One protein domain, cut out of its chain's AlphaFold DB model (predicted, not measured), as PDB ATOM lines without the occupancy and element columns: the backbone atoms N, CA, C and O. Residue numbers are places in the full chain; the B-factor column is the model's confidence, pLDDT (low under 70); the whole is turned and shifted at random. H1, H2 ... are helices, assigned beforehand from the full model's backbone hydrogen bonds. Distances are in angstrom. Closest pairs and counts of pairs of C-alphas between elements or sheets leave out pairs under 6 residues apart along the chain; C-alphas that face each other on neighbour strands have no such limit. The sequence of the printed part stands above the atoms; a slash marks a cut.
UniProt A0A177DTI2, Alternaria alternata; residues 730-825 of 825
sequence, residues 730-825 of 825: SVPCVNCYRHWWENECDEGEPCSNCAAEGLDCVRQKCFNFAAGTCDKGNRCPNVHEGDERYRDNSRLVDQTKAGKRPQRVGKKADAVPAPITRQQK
ATOM      1  N   SER A 730       2.308 135.231 143.398       90.38
ATOM      2  CA  SER A 730       3.637 135.774 143.671       90.38
ATOM      3  C   SER A 730       4.711 134.873 143.053       90.38
ATOM      4  O   SER A 730       4.579 133.645 142.993       90.38
ATOM      5  N   VAL A 731       5.777 135.488 142.552       93.25
ATOM      6  CA  VAL A 731       6.852 134.832 141.805       93.25
ATOM      7  C   VAL A 731       8.123 134.866 142.664       93.25
ATOM      8  O   VAL A 731       9.000 135.708 142.451       93.25
ATOM      9  N   PRO A 732       8.244 133.999 143.692       95.06
ATOM     10  CA  PRO A 732       9.313 134.083 144.683       95.06
ATOM     11  C   PRO A 732      10.698 133.902 144.052       95.06
ATOM     12  O   PRO A 732      10.895 133.097 143.138       95.06
ATOM     13  N   CYS A 733      11.687 134.624 144.583       95.50
ATOM     14  CA  CYS A 733      13.073 134.481 144.148       95.50
ATOM     15  C   CYS A 733      13.656 133.102 144.505       95.50
ATOM     16  O   CYS A 733      13.172 132.401 145.401       95.50
ATOM     17  N   VAL A 734      14.731 132.727 143.808       95.44
ATOM     18  CA  VAL A 734      15.459 131.457 143.961       95.44
ATOM     19  C   VAL A 734      15.809 131.180 145.424       95.44
ATOM     20  O   VAL A 734      15.586 130.069 145.902       95.44
ATOM     21  N   ASN A 735      16.293 132.191 146.149       96.00
ATOM     22  CA  ASN A 735      16.727 132.043 147.538       96.00
ATOM     23  C   ASN A 735      15.548 131.891 148.508       96.00
ATOM     24  O   ASN A 735      15.596 131.018 149.374       96.00
ATOM     25  N   CYS A 736      14.463 132.652 148.332       96.75
ATOM     26  CA  CYS A 736      13.243 132.470 149.120       96.75
ATOM     27  C   CYS A 736      12.618 131.088 148.876       96.75
ATOM     28  O   CYS A 736      12.317 130.373 149.829       96.75
ATOM     29  N   TYR A 737      12.511 130.651 147.617       96.06
ATOM     30  CA  TYR A 737      12.018 129.309 147.292       96.06
ATOM     31  C   TYR A 737      12.890 128.205 147.920       96.06
ATOM     32  O   TYR A 737      12.362 127.252 148.502       96.06
ATOM     33  N   ARG A 738      14.221 128.347 147.846       95.81
ATOM     34  CA  ARG A 738      15.199 127.386 148.383       95.81
ATOM     35  C   ARG A 738      15.092 127.197 149.900       95.81
ATOM     36  O   ARG A 738      15.273 126.072 150.360       95.81
ATOM     37  N   HIS A 739      14.773 128.251 150.652       96.19
ATOM     38  CA  HIS A 739      14.686 128.231 152.120       96.19
ATOM     39  C   HIS A 739      13.245 128.200 152.665       96.19
ATOM     40  O   HIS A 739      13.038 128.374 153.861       96.19
ATOM     41  N   TRP A 740      12.253 127.935 151.804       96.50
ATOM     42  CA  TRP A 740      10.812 127.909 152.116       96.50
ATOM     43  C   TRP A 740      10.162 129.267 152.466       96.50
ATOM     44  O   TRP A 740       8.983 129.279 152.810       96.50
ATOM     45  N   TRP A 741      10.862 130.395 152.295       96.62
ATOM     46  CA  TRP A 741      10.375 131.774 152.527       96.62
ATOM     47  C   TRP A 741       9.518 132.324 151.369       96.62
ATOM     48  O   TRP A 741       9.662 133.473 150.945       96.62
ATOM     49  N   GLU A 742       8.718 131.463 150.743       94.38
ATOM     50  CA  GLU A 742       8.027 131.771 149.486       94.38
ATOM     51  C   GLU A 742       6.755 132.606 149.663       94.38
ATOM     52  O   GLU A 742       6.380 133.322 148.737       94.38
ATOM     53  N   ASN A 743       6.152 132.572 150.855       93.94
ATOM     54  CA  ASN A 743       5.034 133.439 151.229       93.94
ATOM     55  C   ASN A 743       5.547 134.799 151.740       93.94
ATOM     56  O   ASN A 743       4.898 135.826 151.604       93.94
ATOM     57  N   GLU A 744       6.750 134.799 152.312       94.50
ATOM     58  CA  GLU A 744       7.424 135.930 152.942       94.50
ATOM     59  C   GLU A 744       8.289 136.730 151.945       94.50
ATOM     60  O   GLU A 744       9.085 137.576 152.353       94.50
ATOM     61  N   CYS A 745       8.181 136.445 150.640       95.00
ATOM     62  CA  CYS A 745       8.916 137.129 149.578       95.00
ATOM     63  C   CYS A 745       8.109 138.318 149.038       95.00
ATOM     64  O   CYS A 745       7.236 138.161 148.193       95.00
ATOM     65  N   ASP A 746       8.495 139.517 149.464       93.38
ATOM     66  CA  ASP A 746       7.974 140.850 149.121       93.38
ATOM     67  C   ASP A 746       8.163 141.292 147.652       93.38
ATOM     68  O   ASP A 746       8.064 142.471 147.337       93.38
ATOM     69  N   GLU A 747       8.473 140.358 146.750       91.69
ATOM     70  CA  GLU A 747       8.626 140.540 145.296       91.69
ATOM     71  C   GLU A 747       9.618 141.614 144.784       91.69
ATOM     72  O   GLU A 747       9.884 141.621 143.587       91.69
ATOM     73  N   GLY A 748      10.270 142.406 145.643       90.69
ATOM     74  CA  GLY A 748      11.215 143.466 145.254       90.69
ATOM     75  C   GLY A 748      12.507 143.020 144.542       90.69
ATOM     76  O   GLY A 748      12.858 141.836 144.503       90.69
ATOM     77  N   GLU A 749      13.253 143.993 144.007       89.12
ATOM     78  CA  GLU A 749      14.533 143.802 143.304       89.12
ATOM     79  C   GLU A 749      15.663 144.651 143.946       89.12
ATOM     80  O   GLU A 749      15.940 145.754 143.478       89.12
ATOM     81  N   PRO A 750      16.373 144.173 144.993       94.06
ATOM     82  CA  PRO A 750      16.239 142.878 145.658       94.06
ATOM     83  C   PRO A 750      15.063 142.823 146.641       94.06
ATOM     84  O   PRO A 750      14.624 143.837 147.172       94.06
ATOM     85  N   CYS A 751      14.579 141.613 146.917       95.12
ATOM     86  CA  CYS A 751      13.551 141.379 147.925       95.12
ATOM     87  C   CYS A 751      14.169 141.463 149.330       95.12
ATOM     88  O   CYS A 751      15.332 141.089 149.518       95.12
ATOM     89  N   SER A 752      13.406 141.906 150.328       96.31
ATOM     90  CA  SER A 752      13.893 142.227 151.677       96.31
ATOM     91  C   SER A 752      14.650 141.070 152.340       96.31
ATOM     92  O   SER A 752      15.687 141.287 152.960       96.31
ATOM     93  N   ASN A 753      14.206 139.822 152.148       96.94
ATOM     94  CA  ASN A 753      14.920 138.640 152.655       96.94
ATOM     95  C   ASN A 753      16.296 138.423 152.001       96.94
ATOM     96  O   ASN A 753      17.217 137.963 152.664       96.94
ATOM     97  N   CYS A 754      16.454 138.740 150.713       96.50
ATOM     98  CA  CYS A 754      17.756 138.655 150.047       96.50
ATOM     99  C   CYS A 754      18.657 139.829 150.448       96.50
ATOM    100  O   CYS A 754      19.830 139.617 150.736       96.50
ATOM    101  N   ALA A 755      18.095 141.039 150.549       96.38
ATOM    102  CA  ALA A 755      18.814 142.224 151.011       96.38
ATOM    103  C   ALA A 755      19.365 142.054 152.441       96.38
ATOM    104  O   ALA A 755      20.522 142.375 152.693       96.38
ATOM    105  N   ALA A 756      18.569 141.486 153.353       95.69
ATOM    106  CA  ALA A 756      18.951 141.254 154.748       95.69
ATOM    107  C   ALA A 756      20.052 140.192 154.949       95.69
ATOM    108  O   ALA A 756      20.721 140.214 155.978       95.69
ATOM    109  N   GLU A 757      20.244 139.277 153.991       95.56
ATOM    110  CA  GLU A 757      21.305 138.250 154.001       95.56
ATOM    111  C   GLU A 757      22.467 138.597 153.041       95.56
ATOM    112  O   GLU A 757      23.396 137.809 152.887       95.56
ATOM    113  N   GLY A 758      22.423 139.751 152.359       96.12
ATOM    114  CA  GLY A 758      23.437 140.154 151.374       96.12
ATOM    115  C   GLY A 758      23.500 139.270 150.118       96.12
ATOM    116  O   GLY A 758      24.559 139.156 149.507       96.12
ATOM    117  N   LEU A 759      22.393 138.616 149.746       95.44
ATOM    118  CA  LEU A 759      22.332 137.637 148.653       95.44
ATOM    119  C   LEU A 759      21.741 138.217 147.362       95.44
ATOM    120  O   LEU A 759      20.770 138.976 147.392       95.44
ATOM    121  N   ASP A 760      22.233 137.748 146.211       94.56
ATOM    122  CA  ASP A 760      21.676 138.098 144.902       94.56
ATOM    123  C   ASP A 760      20.216 137.640 144.763       94.56
ATOM    124  O   ASP A 760      19.891 136.447 144.790       94.56
ATOM    125  N   CYS A 761      19.307 138.600 144.590       95.31
ATOM    126  CA  CYS A 761      17.878 138.332 144.456       95.31
ATOM    127  C   CYS A 761      17.512 137.959 143.012       95.31
ATOM    128  O   CYS A 761      16.968 138.764 142.258       95.31
ATOM    129  N   VAL A 762      17.825 136.719 142.642       95.00
ATOM    130  CA  VAL A 762      17.580 136.158 141.306       95.00
ATOM    131  C   VAL A 762      16.228 135.442 141.240       95.00
ATOM    132  O   VAL A 762      15.870 134.691 142.151       95.00
ATOM    133  N   ARG A 763      15.483 135.607 140.144       94.06
ATOM    134  CA  ARG A 763      14.219 134.895 139.858       94.06
ATOM    135  C   ARG A 763      14.380 133.977 138.645       94.06
ATOM    136  O   ARG A 763      15.247 134.190 137.803       94.06
ATOM    137  N   GLN A 764      13.571 132.918 138.570       93.19
ATOM    138  CA  GLN A 764      13.590 132.002 137.423       93.19
ATOM    139  C   GLN A 764      12.617 132.468 136.344       93.19
ATOM    140  O   GLN A 764      11.433 132.668 136.637       93.19
ATOM    141  N   LYS A 765      13.079 132.544 135.092       92.94
ATOM    142  CA  LYS A 765      12.182 132.673 133.936       92.94
ATOM    143  C   LYS A 765      11.313 131.423 133.794       92.94
ATOM    144  O   LYS A 765      11.695 130.313 134.181       92.94
ATOM    145  N   CYS A 766      10.114 131.585 133.258       91.69
ATOM    146  CA  CYS A 766       9.307 130.476 132.773       91.69
ATOM    147  C   CYS A 766       9.987 129.860 131.542       91.69
ATOM    148  O   CYS A 766      10.563 130.583 130.734       91.69
ATOM    149  N   PHE A 767       9.913 128.535 131.379       89.06
ATOM    150  CA  PHE A 767      10.404 127.865 130.169       89.06
ATOM    151  C   PHE A 767       9.668 128.370 128.912       89.06
ATOM    152  O   PHE A 767      10.294 128.679 127.902       89.06
ATOM    153  N   ASN A 768       8.352 128.570 129.026       89.50
ATOM    154  CA  ASN A 768       7.542 129.304 128.056       89.50
ATOM    155  C   ASN A 768       7.533 130.787 128.469       89.50
ATOM    156  O   ASN A 768       6.566 131.261 129.063       89.50
ATOM    157  N   PHE A 769       8.654 131.491 128.266       84.75
ATOM    158  CA  PHE A 769       8.855 132.853 128.790       84.75
ATOM    159  C   PHE A 769       7.889 133.888 128.195       84.75
ATOM    160  O   PHE A 769       7.428 134.766 128.922       84.75
ATOM    161  N   ALA A 770       7.572 133.771 126.902       85.50
ATOM    162  CA  ALA A 770       6.755 134.741 126.179       85.50
ATOM    163  C   ALA A 770       5.330 134.848 126.749       85.50
ATOM    164  O   ALA A 770       4.706 133.837 127.104       85.50
ATOM    165  N   ALA A 771       4.804 136.072 126.813       80.38
ATOM    166  CA  ALA A 771       3.527 136.375 127.455       80.38
ATOM    167  C   ALA A 771       2.379 135.492 126.923       80.38
ATOM    168  O   ALA A 771       2.171 135.358 125.720       80.38
ATOM    169  N   GLY A 772       1.627 134.861 127.831       83.81
ATOM    170  CA  GLY A 772       0.492 133.994 127.484       83.81
ATOM    171  C   GLY A 772       0.844 132.621 126.887       83.81
ATOM    172  O   GLY A 772      -0.066 131.823 126.685       83.81
ATOM    173  N   THR A 773       2.122 132.297 126.649       89.19
ATOM    174  CA  THR A 773       2.525 130.996 126.064       89.19
ATOM    175  C   THR A 773       2.646 129.852 127.079       89.19
ATOM    176  O   THR A 773       2.870 128.707 126.696       89.19
ATOM    177  N   CYS A 774       2.498 130.127 128.377       89.00
ATOM    178  CA  CYS A 774       2.497 129.117 129.436       89.00
ATOM    179  C   CYS A 774       1.067 128.726 129.831       89.00
ATOM    180  O   CYS A 774       0.290 129.588 130.244       89.00
ATOM    181  N   ASP A 775       0.758 127.425 129.847       89.69
ATOM    182  CA  ASP A 775      -0.570 126.876 130.199       89.69
ATOM    183  C   ASP A 775      -1.055 127.256 131.612       89.69
ATOM    184  O   ASP A 775      -2.234 127.136 131.944       89.69
ATOM    185  N   LYS A 776      -0.137 127.708 132.476       88.56
ATOM    186  CA  LYS A 776      -0.428 128.167 133.843       88.56
ATOM    187  C   LYS A 776      -0.817 129.649 133.909       88.56
ATOM    188  O   LYS A 776      -1.315 130.084 134.947       88.56
ATOM    189  N   GLY A 777      -0.572 130.426 132.848       87.94
ATOM    190  CA  GLY A 777      -0.803 131.872 132.791       87.94
ATOM    191  C   GLY A 777      -0.274 132.604 134.030       87.94
ATOM    192  O   GLY A 777       0.803 132.293 134.541       87.94
ATOM    193  N   ASN A 778      -1.087 133.508 134.581       85.56
ATOM    194  CA  ASN A 778      -0.786 134.309 135.780       85.56
ATOM    195  C   ASN A 778      -0.689 133.486 137.092       85.56
ATOM    196  O   ASN A 778      -0.574 134.062 138.173       85.56
ATOM    197  N   ARG A 779      -0.761 132.146 137.015       88.31
ATOM    198  CA  ARG A 779      -0.483 131.203 138.114       88.31
ATOM    199  C   ARG A 779       0.824 130.432 137.928       88.31
ATOM    200  O   ARG A 779       1.101 129.507 138.691       88.31
ATOM    201  N   CYS A 780       1.623 130.743 136.907       90.19
ATOM    202  CA  CYS A 780       2.981 130.222 136.849       90.19
ATOM    203  C   CYS A 780       3.812 130.902 137.948       90.19
ATOM    204  O   CYS A 780       3.906 132.124 137.945       90.19
ATOM    205  N   PRO A 781       4.458 130.159 138.861       90.75
ATOM    206  CA  PRO A 781       5.274 130.757 139.917       90.75
ATOM    207  C   PRO A 781       6.675 131.187 139.424       90.75
ATOM    208  O   PRO A 781       7.581 131.343 140.240       90.75
ATOM    209  N   ASN A 782       6.877 131.314 138.105       92.50
ATOM    210  CA  ASN A 782       8.100 131.755 137.422       92.50
ATOM    211  C   ASN A 782       7.789 133.020 136.594       92.50
ATOM    212  O   ASN A 782       6.659 133.183 136.139       92.50
ATOM    213  N   VAL A 783       8.799 133.856 136.332       93.38
ATOM    214  CA  VAL A 783       8.650 135.140 135.614       93.38
ATOM    215  C   VAL A 783       8.323 134.922 134.134       93.38
ATOM    216  O   VAL A 783       8.950 134.086 133.480       93.38
ATOM    217  N   HIS A 784       7.396 135.712 133.594       92.25
ATOM    218  CA  HIS A 784       7.136 135.825 132.156       92.25
ATOM    219  C   HIS A 784       7.580 137.186 131.616       92.25
ATOM    220  O   HIS A 784       7.717 138.159 132.359       92.25
ATOM    221  N   GLU A 785       7.727 137.259 130.300       89.56
ATOM    222  CA  GLU A 785       7.771 138.508 129.554       89.56
ATOM    223  C   GLU A 785       6.535 139.368 129.880       89.56
ATOM    224  O   GLU A 785       5.401 138.888 129.825       89.56
ATOM    225  N   GLY A 786       6.754 140.634 130.247       82.88
ATOM    226  CA  GLY A 786       5.682 141.582 130.573       82.88
ATOM    227  C   GLY A 786       5.133 141.538 132.008       82.88
ATOM    228  O   GLY A 786       4.194 142.277 132.290       82.88
ATOM    229  N   ASP A 787       5.689 140.738 132.929       87.19
ATOM    230  CA  ASP A 787       5.357 140.861 134.360       87.19
ATOM    231  C   ASP A 787       5.978 142.156 134.924       87.19
ATOM    232  O   ASP A 787       7.187 142.233 135.135       87.19
ATOM    233  N   GLU A 788       5.155 143.195 135.136       81.81
ATOM    234  CA  GLU A 788       5.587 144.568 135.476       81.81
ATOM    235  C   GLU A 788       6.514 144.668 136.700       81.81
ATOM    236  O   GLU A 788       7.240 145.659 136.848       81.81
ATOM    237  N   ARG A 789       6.477 143.648 137.569       72.81
ATOM    238  CA  ARG A 789       7.287 143.513 138.784       72.81
ATOM    239  C   ARG A 789       8.784 143.334 138.505       72.81
ATOM    240  O   ARG A 789       9.573 143.598 139.407       72.81
ATOM    241  N   TYR A 790       9.172 142.917 137.295       75.38
ATOM    242  CA  TYR A 790      10.552 142.542 136.961       75.38
ATOM    243  C   TYR A 790      11.046 143.277 135.720       75.38
ATOM    244  O   TYR A 790      10.645 142.977 134.595       75.38
ATOM    245  N   ARG A 791      11.922 144.265 135.930       79.00
ATOM    246  CA  ARG A 791      12.440 145.128 134.849       79.00
ATOM    247  C   ARG A 791      13.884 144.815 134.477       79.00
ATOM    248  O   ARG A 791      14.311 145.128 133.368       79.00
ATOM    249  N   ASP A 792      14.632 144.212 135.393       86.94
ATOM    250  CA  ASP A 792      16.057 143.954 135.238       86.94
ATOM    251  C   ASP A 792      16.317 142.518 134.751       86.94
ATOM    252  O   ASP A 792      16.368 141.560 135.523       86.94
ATOM    253  N   ASN A 793      16.534 142.369 133.439       86.00
ATOM    254  CA  ASN A 793      16.870 141.081 132.824       86.00
ATOM    255  C   ASN A 793      18.137 140.420 133.409       86.00
ATOM    256  O   ASN A 793      18.284 139.208 133.257       86.00
ATOM    257  N   SER A 794      19.031 141.158 134.087       88.81
ATOM    258  CA  SER A 794      20.211 140.563 134.738       88.81
ATOM    259  C   SER A 794      19.853 139.713 135.965       88.81
ATOM    260  O   SER A 794      20.587 138.790 136.315       88.81
ATOM    261  N   ARG A 795      18.683 139.952 136.575       89.69
ATOM    262  CA  ARG A 795      18.167 139.221 137.748       89.69
ATOM    263  C   ARG A 795      17.340 137.990 137.378       89.69
ATOM    264  O   ARG A 795      16.832 137.296 138.260       89.69
ATOM    265  N   LEU A 796      17.202 137.699 136.084       92.31
ATOM    266  CA  LEU A 796      16.385 136.609 135.564       92.31
ATOM    267  C   LEU A 796      17.258 135.460 135.043       92.31
ATOM    268  O   LEU A 796      17.760 135.502 133.921       92.31
ATOM    269  N   VAL A 797      17.378 134.388 135.830       91.50
ATOM    270  CA  VAL A 797      18.055 133.155 135.396       91.50
ATOM    271  C   VAL A 797      17.120 132.298 134.546       91.50
ATOM    272  O   VAL A 797      15.992 131.979 134.938       91.50
ATOM    273  N   ASP A 798      17.623 131.889 133.384       87.38
ATOM    274  CA  ASP A 798      16.958 130.944 132.491       87.38
ATOM    275  C   ASP A 798      16.816 129.567 133.150       87.38
ATOM    276  O   ASP A 798      17.763 129.028 133.734       87.38
ATOM    277  N   GLN A 799      15.648 128.937 133.006       79.19
ATOM    278  CA  GLN A 799      15.556 127.503 133.257       79.19
ATOM    279  C   GLN A 799      16.275 126.750 132.136       79.19
ATOM    280  O   GLN A 799      15.849 126.765 130.981       79.19
ATOM    281  N   THR A 800      17.347 126.036 132.483       69.50
ATOM    282  CA  THR A 800      17.952 125.053 131.577       69.50
ATOM    283  C   THR A 800      16.908 124.000 131.185       69.50
ATOM    284  O   THR A 800      15.957 123.749 131.927       69.50
ATOM    285  N   LYS A 801      17.085 123.335 130.031       55.03
ATOM    286  CA  LYS A 801      16.101 122.383 129.456       55.03
ATOM    287  C   LYS A 801      15.667 121.228 130.382       55.03
ATOM    288  O   LYS A 801      14.711 120.534 130.062       55.03
ATOM    289  N   ALA A 802      16.335 121.020 131.518       52.19
ATOM    290  CA  ALA A 802      15.920 120.075 132.553       52.19
ATOM    291  C   ALA A 802      14.739 120.564 133.425       52.19
ATOM    292  O   ALA A 802      14.178 119.759 134.166       52.19
ATOM    293  N   GLY A 803      14.377 121.856 133.393       57.91
ATOM    294  CA  GLY A 803      13.152 122.435 133.981       57.91
ATOM    295  C   GLY A 803      13.010 122.392 135.514       57.91
ATOM    296  O   GLY A 803      12.046 122.926 136.065       57.91
ATOM    297  N   LYS A 804      13.943 121.754 136.231       76.06
ATOM    298  CA  LYS A 804      13.866 121.579 137.687       76.06
ATOM    299  C   LYS A 804      14.116 122.901 138.414       76.06
ATOM    300  O   LYS A 804      15.102 123.593 138.172       76.06
ATOM    301  N   ARG A 805      13.221 123.218 139.355       82.19
ATOM    302  CA  ARG A 805      13.425 124.285 140.343       82.19
ATOM    303  C   ARG A 805      14.625 123.967 141.249       82.19
ATOM    304  O   ARG A 805      14.961 122.789 141.394       82.19
ATOM    305  N   PRO A 806      15.248 124.979 141.886       87.19
ATOM    306  CA  PRO A 806      16.326 124.761 142.844       87.19
ATOM    307  C   PRO A 806      15.859 123.814 143.951       87.19
ATOM    308  O   PRO A 806      14.755 123.978 144.479       87.19
ATOM    309  N   GLN A 807      16.676 122.823 144.305       92.00
ATOM    310  CA  GLN A 807      16.340 121.909 145.393       92.00
ATOM    311  C   GLN A 807      16.242 122.697 146.704       92.00
ATOM    312  O   GLN A 807      17.173 123.414 147.078       92.00
ATOM    313  N   ARG A 808      15.102 122.574 147.393       94.62
ATOM    314  CA  ARG A 808      14.911 123.200 148.703       94.62
ATOM    315  C   ARG A 808      15.843 122.576 149.739       94.62
ATOM    316  O   ARG A 808      16.126 121.378 149.686       94.62
ATOM    317  N   VAL A 809      16.293 123.391 150.683       93.56
ATOM    318  CA  VAL A 809      17.123 122.958 151.810       93.56
ATOM    319  C   VAL A 809      16.206 122.488 152.943       93.56
ATOM    320  O   VAL A 809      15.277 123.197 153.326       93.56
ATOM    321  N   GLY A 810      16.458 121.283 153.463       93.94
ATOM    322  CA  GLY A 810      15.691 120.686 154.564       93.94
ATOM    323  C   GLY A 810      14.216 120.389 154.245       93.94
ATOM    324  O   GLY A 810      13.741 120.561 153.118       93.94
ATOM    325  N   LYS A 811      13.469 119.931 155.257       94.56
ATOM    326  CA  LYS A 811      12.002 119.823 155.196       94.56
ATOM    327  C   LYS A 811      11.386 121.153 155.639       94.56
ATOM    328  O   LYS A 811      12.000 121.898 156.393       94.56
ATOM    329  N   LYS A 812      10.130 121.421 155.261       94.25
ATOM    330  CA  LYS A 812       9.426 122.659 155.658       94.25
ATOM    331  C   LYS A 812       9.302 122.843 157.182       94.25
ATOM    332  O   LYS A 812       9.252 123.974 157.643       94.25
ATOM    333  N   ALA A 813       9.257 121.751 157.950       92.94
ATOM    334  CA  ALA A 813       9.224 121.795 159.415       92.94
ATOM    335  C   ALA A 813      10.554 122.261 160.039       92.94
ATOM    336  O   ALA A 813      10.546 122.853 161.113       92.94
ATOM    337  N   ASP A 814      11.669 122.040 159.338       93.44
ATOM    338  CA  ASP A 814      13.031 122.350 159.787       93.44
ATOM    339  C   ASP A 814      13.518 123.706 159.223       93.44
ATOM    340  O   ASP A 814      14.695 124.055 159.324       93.44
ATOM    341  N   ALA A 815      12.633 124.460 158.559       93.44
ATOM    342  CA  ALA A 815      12.980 125.689 157.859       93.44
ATOM    343  C   ALA A 815      13.255 126.839 158.842       93.44
ATOM    344  O   ALA A 815      12.382 127.257 159.606       93.44
ATOM    345  N   VAL A 816      14.469 127.395 158.779       93.69
ATOM    346  CA  VAL A 816      14.847 128.614 159.513       93.69
ATOM    347  C   VAL A 816      13.883 129.750 159.131       93.69
ATOM    348  O   VAL A 816      13.644 129.932 157.937       93.69
ATOM    349  N   PRO A 817      13.341 130.543 160.077       94.56
ATOM    350  CA  PRO A 817      12.448 131.656 159.751       94.56
ATOM    351  C   PRO A 817      13.079 132.683 158.802       94.56
ATOM    352  O   PRO A 817      14.296 132.901 158.825       94.56
ATOM    353  N   ALA A 818      12.242 133.347 158.000       93.75
ATOM    354  CA  ALA A 818      12.691 134.348 157.038       93.75
ATOM    355  C   ALA A 818      13.510 135.474 157.717       93.75
ATOM    356  O   ALA A 818      13.191 135.853 158.850       93.75
ATOM    357  N   PRO A 819      14.553 136.019 157.061       94.62
ATOM    358  CA  PRO A 819      15.442 137.040 157.628       94.62
ATOM    359  C   PRO A 819      14.697 138.243 158.218       94.62
ATOM    360  O   PRO A 819      14.944 138.618 159.365       94.62
ATOM    361  N   ILE A 820      13.706 138.779 157.496       91.88
ATOM    362  CA  ILE A 820      12.890 139.903 157.979       91.88
ATOM    363  C   ILE A 820      12.079 139.535 159.236       91.88
ATOM    364  O   ILE A 820      11.927 140.341 160.149       91.88
ATOM    365  N   THR A 821      11.622 138.284 159.343       87.12
ATOM    366  CA  THR A 821      10.894 137.754 160.510       87.12
ATOM    367  C   THR A 821      11.816 137.434 161.691       87.12
ATOM    368  O   THR A 821      11.343 137.347 162.825       87.12
ATOM    369  N   ARG A 822      13.128 137.262 161.457       90.75
ATOM    370  CA  ARG A 822      14.148 137.188 162.517       90.75
ATOM    371  C   ARG A 822      14.466 138.572 163.089       90.75
ATOM    372  O   ARG A 822      14.593 138.685 164.296       90.75
ATOM    373  N   GLN A 823      14.525 139.609 162.252       82.62
ATOM    374  CA  GLN A 823      14.800 140.995 162.675       82.62
ATOM    375  C   GLN A 823      13.628 141.678 163.414       82.62
ATOM    376  O   GLN A 823      13.815 142.726 164.022       82.62
ATOM    377  N   GLN A 824      12.421 141.101 163.370       78.88
ATOM    378  CA  GLN A 824      11.211 141.609 164.041       78.88
ATOM    379  C   GLN A 824      10.915 140.926 165.398       78.88
ATOM    380  O   GLN A 824       9.772 140.964 165.863       78.88
ATOM    381  N   LYS A 825      11.904 140.261 166.009       70.88
ATOM    382  CA  LYS A 825      11.787 139.528 167.282       70.88
ATOM    383  C   LYS A 825      12.838 139.976 168.292       70.88
ATOM    384  O   LYS A 825      12.459 140.028 169.482       70.88
TER     385      LYS A 825
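What this domain is: This is residues 730 to 825 of the 825 residues of a protein of Alternaria alternata (UniProt A0A177DTI2). Little regular structure: a mostly looped chain, with three short helices toward one end, H3 packed on H2, and the loops of residues 765 to 795 making the other end. Residues 804 to 818 run back along the length to H3. The printed part has 96 residues; H1, H2 and H3, in that order, hold 15, with no named strand: class all helix. It is compact, radius of gyration of the C-alphas 13.6 A, spanning 43 by 27 by 20 A.

How they stand to each other: H1, residues 734 to 738, and H2, residues 752 to 756, only just touch, with 3 pairs of C-alphas within 8 A; the closest, Asn 735 and Cys 754, are 7.1 A apart. H2 touches H3, residues 819 to 823; their closest C-alphas, Asn 753 and Pro 819, are 5.3 A apart. H1 and H3 are apart. Residues 763 to 764 pair with 796 to 797, parallel. In H1, H2 and H3 every O i to N i+4 pair is within hydrogen-bond range.

Where its parts are: H1 measures 6.0 A from C-alpha 734 at (15.459, 131.457, 143.961), H2 6.0 A, and H3 6.4 A to C-alpha 823 at (14.800, 140.995, 162.675).

The domain as a whole: The farthest C-alphas, Thr 773 and Lys 825, are 43.1 A apart. The printed part has no cut. Both links are long, 13 and 62 residues. Residues 800 to 803 have pLDDT under 70.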